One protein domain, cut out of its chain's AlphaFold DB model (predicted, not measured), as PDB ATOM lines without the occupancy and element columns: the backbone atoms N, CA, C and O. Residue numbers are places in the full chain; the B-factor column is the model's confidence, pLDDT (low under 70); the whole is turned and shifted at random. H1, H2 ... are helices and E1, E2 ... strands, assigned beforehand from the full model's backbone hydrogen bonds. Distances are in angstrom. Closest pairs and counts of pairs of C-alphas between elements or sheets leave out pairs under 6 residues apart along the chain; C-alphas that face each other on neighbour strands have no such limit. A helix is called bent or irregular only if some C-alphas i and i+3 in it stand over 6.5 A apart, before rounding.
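What this domain is: This is residues 2 to 55 of the 363 residues of an uncharacterized protein of Euroglyphus maynei (UniProt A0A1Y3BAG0). A small sheet of three strands has one helix, H1, packed over one of its faces, and a large open loop reaches away from the far end of the E2 and E3 hairpin, where residues 24 to 36 stick out free of the rest. H1 follows straight on from E3 and folds back over the sheet, above E2. The 54 printed residues hold three named strands and one named helix, in the order E1, E2, E3, H1, and under half of the residues are in these elements. The sheet has the order E1, E2, E3 and is antiparallel throughout; the class is mixed, helices and strands. The whole is loose, with a radius of gyration of the C-alphas of 13.0 A and spans of 32 by 27 by 17 A.

Where its parts are: The longest strand by residues is E2, residues 15 to 21, 17.6 A from first to last C-alpha. E3, residues 40 to 45, measures 16.3 A, and E1, residues 2 to 4, measures 6.8 A and begins at C-alpha 2 (81.189, 6.297, 248.120). H1, residues 46 to 54, measures 14.0 A and ends at C-alpha 54 (75.636, 0.772, 255.831). H1 is irregular: C-alphas 47 and 50 are 7.0 A apart.

How they stand to each other: The three strands form a meander, each strand the antiparallel neighbour of the one before. E2 is the inner strand, and E1 and E3 are edge strands. E2 and E3 form a hairpin, with 148 degrees between their directions; N 19 and O 42, 2.9 A apart, and N 42 and O 19, 2.8 A apart, are within hydrogen-bond range. E1 and E2 form a hairpin at 167 degrees, with N 3 and O 18 at 3.0 A and N 18 and O 3 at 2.9 A, within hydrogen-bond range. H1 is on the sheet at a height over the sheet of 8.3 A. It lies over E2, but only just: of its 9 C-alphas, 5 fall on E2, 2 on E1 and 2 on E3. On the local plane its line and that of E2 stand at 29 degrees, only just along the strands. The closest C-alphas of E2 and H1 are those of Ser 16 and Arg 46, 5.0 A apart; those of E1 and H1 are His 2 and Ala 52, 6.9 A apart. In H1, 3 of 5 O i to N i+4 pairs are within hydrogen-bond range.

The domain as a whole: The two C-alphas farthest apart are those of Asn 30 and Ile 54, at 34.4 A. Without residues 24 to 36, which stand free, the body has 41 residues and spans 30 by 23 by 11 A. The link from E2 to E3 is long, with 18 residues, that from E1 to E2 is short, with 10, and that from E3 to H1 is tight. The printed part has no cut. Its mean pLDDT is 80.3, and residues 23 to 30 are under 70.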
ATOM      1  N   HIS A   2      80.779   7.451 248.941       81.88
ATOM      2  CA  HIS A   2      81.189   6.297 248.120       81.88
ATOM      3  C   HIS A   2      80.650   6.413 246.685       81.88
ATOM      4  O   HIS A   2      79.644   7.086 246.468       81.88
ATOM      5  N   ILE A   3      81.298   5.749 245.727       87.94
ATOM      6  CA  ILE A   3      80.825   5.574 244.340       87.94
ATOM      7  C   ILE A   3      80.995   4.097 243.966       87.94
ATOM      8  O   ILE A   3      82.021   3.509 244.303       87.94
ATOM      9  N   PHE A   4      80.015   3.507 243.274       90.44
ATOM     10  CA  PHE A   4      80.037   2.097 242.867       90.44
ATOM     11  C   PHE A   4      80.015   1.931 241.350       90.44
ATOM     12  O   PHE A   4      79.359   2.696 240.646       90.44
ATOM     13  N   PHE A   5      80.679   0.880 240.877       89.19
ATOM     14  CA  PHE A   5      80.778   0.498 239.471       89.19
ATOM     15  C   PHE A   5      80.321  -0.960 239.335       89.19
ATOM     16  O   PHE A   5      81.099  -1.869 239.630       89.19
ATOM     17  N   PRO A   6      79.057  -1.205 238.941       82.56
ATOM     18  CA  PRO A   6      78.473  -2.551 238.918       82.56
ATOM     19  C   PRO A   6      79.253  -3.548 238.050       82.56
ATOM     20  O   PRO A   6      79.392  -4.717 238.415       82.56
ATOM     21  N   ASP A   7      79.808  -3.063 236.937       89.81
ATOM     22  CA  ASP A   7      80.534  -3.867 235.948       89.81
ATOM     23  C   ASP A   7      82.005  -4.128 236.316       89.81
ATOM     24  O   ASP A   7      82.692  -4.900 235.644       89.81
ATOM     25  N   GLY A   8      82.478  -3.537 237.415       84.00
ATOM     26  CA  GLY A   8      83.866  -3.592 237.852       84.00
ATOM     27  C   GLY A   8      84.719  -2.423 237.349       84.00
ATOM     28  O   GLY A   8      84.300  -1.612 236.523       84.00
ATOM     29  N   LEU A   9      85.947  -2.346 237.854       89.00
ATOM     30  CA  LEU A   9      86.944  -1.327 237.527       89.00
ATOM     31  C   LEU A   9      88.285  -1.976 237.197       89.00
ATOM     32  O   LEU A   9      88.631  -3.033 237.723       89.00
ATOM     33  N   PHE A  10      89.085  -1.304 236.369       88.62
ATOM     34  CA  PHE A  10      90.450  -1.738 236.039       88.62
ATOM     35  C   PHE A  10      90.514  -3.180 235.503       88.62
ATOM     36  O   PHE A  10      91.418  -3.937 235.845       88.62
ATOM     37  N   ASN A  11      89.527  -3.567 234.686       86.44
ATOM     38  CA  ASN A  11      89.353  -4.926 234.159       86.44
ATOM     39  C   ASN A  11      89.212  -6.020 235.235       86.44
ATOM     40  O   ASN A  11      89.404  -7.200 234.945       86.44
ATOM     41  N   ASN A  12      88.843  -5.650 236.463       83.44
ATOM     42  CA  ASN A  12      88.575  -6.576 237.550       83.44
ATOM     43  C   ASN A  12      87.139  -6.386 238.055       83.44
ATOM     44  O   ASN A  12      86.776  -5.327 238.567       83.44
ATOM     45  N   LYS A  13      86.328  -7.441 237.935       86.75
ATOM     46  CA  LYS A  13      84.933  -7.441 238.394       86.75
ATOM     47  C   LYS A  13      84.808  -7.329 239.913       86.75
ATOM     48  O   LYS A  13      83.771  -6.881 240.383       86.75
ATOM     49  N   GLU A  14      85.838  -7.699 240.667       86.12
ATOM     50  CA  GLU A  14      85.826  -7.567 242.122       86.12
ATOM     51  C   GLU A  14      86.069  -6.128 242.570       86.12
ATOM     52  O   GLU A  14      85.511  -5.715 243.580       86.12
ATOM     53  N   ASN A  15      86.790  -5.318 241.794       86.69
ATOM     54  CA  ASN A  15      86.966  -3.894 242.074       86.69
ATOM     55  C   ASN A  15      85.663  -3.149 241.777       86.69
ATOM     56  O   ASN A  15      85.360  -2.883 240.619       86.69
ATOM     57  N   SER A  16      84.880  -2.813 242.799       86.25
ATOM     58  CA  SER A  16      83.478  -2.414 242.591       86.25
ATOM     59  C   SER A  16      83.142  -1.001 243.051       86.25
ATOM     60  O   SER A  16      81.986  -0.582 242.963       86.25
ATOM     61  N   GLY A  17      84.117  -0.236 243.534       88.44
ATOM     62  CA  GLY A  17      83.857   1.133 243.950       88.44
ATOM     63  C   GLY A  17      85.036   1.850 244.571       88.44
ATOM     64  O   GLY A  17      86.123   1.304 244.712       88.44
ATOM     65  N   PHE A  18      84.765   3.077 244.999       87.62
ATOM     66  CA  PHE A  18      85.650   3.851 245.852       87.62
ATOM     67  C   PHE A  18      84.908   4.304 247.104       87.62
ATOM     68  O   PHE A  18      83.758   4.749 247.024       87.62
ATOM     69  N   ILE A  19      85.591   4.260 248.244       84.56
ATOM     70  CA  ILE A  19      85.215   5.003 249.445       84.56
ATOM     71  C   ILE A  19      86.129   6.220 249.586       84.56
ATOM     72  O   ILE A  19      87.345   6.134 249.434       84.56
ATOM     73  N   PHE A  20      85.534   7.379 249.846       82.56
ATOM     74  CA  PHE A  20      86.250   8.645 249.938       82.56
ATOM     75  C   PHE A  20      86.424   9.052 251.395       82.56
ATOM     76  O   PHE A  20      85.444   9.124 252.147       82.56
ATOM     77  N   THR A  21      87.664   9.363 251.760       73.62
ATOM     78  CA  THR A  21      88.056   9.802 253.103       73.62
ATOM     79  C   THR A  21      88.758  11.155 253.032       73.62
ATOM     80  O   THR A  21      89.346  11.510 252.007       73.62
ATOM     81  N   ARG A  22      88.677  11.942 254.110       73.75
ATOM     82  CA  ARG A  22      89.510  13.143 254.232       73.75
ATOM     83  C   ARG A  22      90.949  12.743 254.577       73.75
ATOM     84  O   ARG A  22      91.134  11.760 255.304       73.75
ATOM     85  N   PRO A  23      91.950  13.507 254.113       69.94
ATOM     86  CA  PRO A  23      93.286  13.441 254.684       69.94
ATOM     87  C   PRO A  23      93.221  13.673 256.196       69.94
ATOM     88  O   PRO A  23      92.514  14.560 256.665       69.94
ATOM     89  N   THR A  24      93.949  12.860 256.943       66.62
ATOM     90  CA  THR A  24      94.121  12.958 258.391       66.62
ATOM     91  C   THR A  24      95.613  12.831 258.705       66.62
ATOM     92  O   THR A  24      96.369  13.758 258.443       66.62
ATOM     93  N   MET A  25      96.058  11.672 259.191       59.66
ATOM     94  CA  MET A  25      97.435  11.399 259.609       59.66
ATOM     95  C   MET A  25      98.249  10.630 258.557       59.66
ATOM     96  O   MET A  25      99.368  10.202 258.836       59.66
ATOM     97  N   GLN A  26      97.707  10.408 257.353       62.19
ATOM     98  CA  GLN A  26      98.439   9.717 256.291       62.19
ATOM     99  C   GLN A  26      99.678  10.525 255.868       62.19
ATOM    100  O   GLN A  26      99.630  11.749 255.739       62.19
ATOM    101  N   CYS A  27     100.794   9.843 255.596       59.41
ATOM    102  CA  CYS A  27     101.973  10.498 255.038       59.41
ATOM    103  C   CYS A  27     101.699  10.905 253.583       59.41
ATOM    104  O   CYS A  27     101.629  10.054 252.702       59.41
ATOM    105  N   LEU A  28     101.574  12.209 253.335       69.31
ATOM    106  CA  LEU A  28     101.413  12.777 251.989       69.31
ATOM    107  C   LEU A  28     102.691  13.463 251.480       69.31
ATOM    108  O   LEU A  28     102.650  14.277 250.558       69.31
ATOM    109  N   ARG A  29     103.845  13.171 252.098       61.56
ATOM    110  CA  ARG A  29     105.128  13.759 251.694       61.56
ATOM    111  C   ARG A  29     105.470  13.330 250.268       61.56
ATOM    112  O   ARG A  29     105.332  12.161 249.924       61.56
ATOM    113  N   ASN A  30     105.969  14.276 249.475       65.62
ATOM    114  CA  ASN A  30     106.375  14.076 248.078       65.62
ATOM    115  C   ASN A  30     105.235  13.673 247.121       65.62
ATOM    116  O   ASN A  30     105.503  13.157 246.037       65.62
ATOM    117  N   ILE A  31     103.978  13.933 247.490       75.38
ATOM    118  CA  ILE A  31     102.822  13.781 246.601       75.38
ATOM    119  C   ILE A  31     102.380  15.172 246.141       75.38
ATOM    120  O   ILE A  31     102.219  16.081 246.955       75.38
ATOM    121  N   HIS A  32     102.171  15.345 244.836       78.62
ATOM    122  CA  HIS A  32     101.563  16.560 244.294       78.62
ATOM    123  C   HIS A  32     100.061  16.526 244.587       78.62
ATOM    124  O   HIS A  32      99.321  15.756 243.976       78.62
ATOM    125  N   LEU A  33      99.627  17.322 245.563       78.88
ATOM    126  CA  LEU A  33      98.238  17.357 246.011       78.88
ATOM    127  C   LEU A  33      97.448  18.448 245.274       78.88
ATOM    128  O   LEU A  33      97.997  19.518 245.000       78.88
ATOM    129  N   PRO A  34      96.158  18.215 244.979       85.12
ATOM    130  CA  PRO A  34      95.280  19.269 244.491       85.12
ATOM    131  C   PRO A  34      95.021  20.328 245.583       85.12
ATOM    132  O   PRO A  34      95.192  20.046 246.775       85.12
ATOM    133  N   PRO A  35      94.559  21.536 245.208       78.69
ATOM    134  CA  PRO A  35      94.109  22.535 246.171       78.69
ATOM    135  C   PRO A  35      92.987  22.001 247.069       78.69
ATOM    136  O   PRO A  35      92.115  21.255 246.625       78.69
ATOM    137  N   ALA A  36      92.993  22.409 248.336       76.12
ATOM    138  CA  ALA A  36      91.952  22.038 249.284       76.12
ATOM    139  C   ALA A  36      90.582  22.677 248.936       76.12
ATOM    140  O   ALA A  36      90.537  23.781 248.379       76.12
ATOM    141  N   PRO A  37      89.458  22.019 249.290       79.00
ATOM    142  CA  PRO A  37      89.377  20.716 249.950       79.00
ATOM    143  C   PRO A  37      89.485  19.558 248.942       79.00
ATOM    144  O   PRO A  37      88.878  19.598 247.874       79.00
ATOM    145  N   PHE A  38      90.192  18.487 249.311       79.88
ATOM    146  CA  PHE A  38      90.288  17.265 248.506       79.88
ATOM    147  C   PHE A  38      90.012  16.011 249.340       79.88
ATOM    148  O   PHE A  38      90.060  16.033 250.571       79.88
ATOM    149  N   LEU A  39      89.692  14.914 248.655       80.38
ATOM    150  CA  LEU A  39      89.427  13.610 249.258       80.38
ATOM    151  C   LEU A  39      90.397  12.574 248.695       80.38
ATOM    152  O   LEU A  39      90.819  12.667 247.544       80.38
ATOM    153  N   ILE A  40      90.707  11.567 249.504       74.75
ATOM    154  CA  ILE A  40      91.464  10.388 249.094       74.75
ATOM    155  C   ILE A  40      90.454   9.293 248.760       74.75
ATOM    156  O   ILE A  40      89.627   8.928 249.600       74.75
ATOM    157  N   ALA A  41      90.512   8.792 247.527       83.50
ATOM    158  CA  ALA A  41      89.707   7.668 247.074       83.50
ATOM    159  C   ALA A  41      90.433   6.354 247.391       83.50
ATOM    160  O   ALA A  41      91.552   6.137 246.928       83.50
ATOM    161  N   VAL A  42      89.793   5.479 248.160       78.62
ATOM    162  CA  VAL A  42      90.276   4.126 248.452       78.62
ATOM    163  C   VAL A  42      89.434   3.147 247.646       78.62
ATOM    164  O   VAL A  42      88.206   3.166 247.746       78.62
ATOM    165  N   LEU A  43      90.088   2.348 246.802       81.69
ATOM    166  CA  LEU A  43      89.441   1.302 246.011       81.69
ATOM    167  C   LEU A  43      88.868   0.239 246.951       81.69
ATOM    168  O   LEU A  43      89.558  -0.175 247.878       81.69
ATOM    169  N   ILE A  44      87.630  -0.183 246.704       84.94
ATOM    170  CA  ILE A  44      86.951  -1.210 247.501       84.94
ATOM    171  C   ILE A  44      86.471  -2.373 246.632       84.94
ATOM    172  O   ILE A  44      86.067  -2.201 245.473       84.94
ATOM    173  N   HIS A  45      86.498  -3.561 247.223       83.62
ATOM    174  CA  HIS A  45      86.052  -4.804 246.614       83.62
ATOM    175  C   HIS A  45      84.531  -4.981 246.703       83.62
ATOM    176  O   HIS A  45      83.832  -4.339 247.491       83.62
ATOM    177  N   ARG A  46      83.989  -5.887 245.885       84.94
ATOM    178  CA  ARG A  46      82.550  -6.162 245.788       84.94
ATOM    179  C   ARG A  46      81.934  -6.561 247.126       84.94
ATOM    180  O   ARG A  46      80.856  -6.076 247.468       84.94
ATOM    181  N   TRP A  47      82.627  -7.400 247.891       85.62
ATOM    182  CA  TRP A  47      82.187  -7.849 249.217       85.62
ATOM    183  C   TRP A  47      82.218  -6.741 250.281       85.62
ATOM    184  O   TRP A  47      81.558  -6.862 251.308       85.62
ATOM    185  N   GLU A  48      82.905  -5.624 250.032       83.94
ATOM    186  CA  GLU A  48      82.980  -4.480 250.951       83.94
ATOM    187  C   GLU A  48      81.839  -3.468 250.739       83.94
ATOM    188  O   GLU A  48      81.586  -2.620 251.597       83.94
ATOM    189  N   ILE A  49      81.099  -3.564 249.621       84.25
ATOM    190  CA  ILE A  49      79.993  -2.651 249.280       84.25
ATOM    191  C   ILE A  49      78.943  -2.537 250.398       84.25
ATOM    192  O   ILE A  49      78.535  -1.405 250.688       84.25
ATOM    193  N   PRO A  50      78.466  -3.631 251.032       86.31
ATOM    194  CA  PRO A  50      77.480  -3.522 252.106       86.31
ATOM    195  C   PRO A  50      77.987  -2.647 253.257       86.31
ATOM    196  O   PRO A  50      77.275  -1.750 253.708       86.31
ATOM    197  N   TRP A  51      79.249  -2.821 253.655       84.38
ATOM    198  CA  TRP A  51      79.877  -2.029 254.709       84.38
ATOM    199  C   TRP A  51      80.080  -0.571 254.288       84.38
ATOM    200  O   TRP A  51      79.755   0.332 255.053       84.38
ATOM    201  N   ALA A  52      80.497  -0.312 253.046       82.38
ATOM    202  CA  ALA A  52      80.630   1.047 252.514       82.38
ATOM    203  C   ALA A  52      79.294   1.821 252.470       82.38
ATOM    204  O   ALA A  52      79.290   3.055 252.568       82.38
ATOM    205  N   LYS A  53      78.166   1.113 252.308       79.88
ATOM    206  CA  LYS A  53      76.811   1.688 252.315       79.88
ATOM    207  C   LYS A  53      76.263   1.888 253.724       79.88
ATOM    208  O   LYS A  53      75.704   2.945 254.001       79.88
ATOM    209  N   ILE A  54      76.379   0.866 254.569       81.38
ATOM    210  CA  ILE A  54      75.636   0.772 255.831       81.38
ATOM    211  C   ILE A  54      76.473   1.278 257.004       81.38
ATOM    212  O   ILE A  54      75.956   2.005 257.848       81.38
ATOM    213  N   PHE A  55      77.761   0.931 257.053       82.12
ATOM    214  CA  PHE A  55      78.631   1.299 258.166       82.12
ATOM    215  C   PHE A  55      80.063   1.625 257.709       82.12
ATOM    216  O   PHE A  55      81.010   0.887 257.990       82.12
TER     217      PHE A  55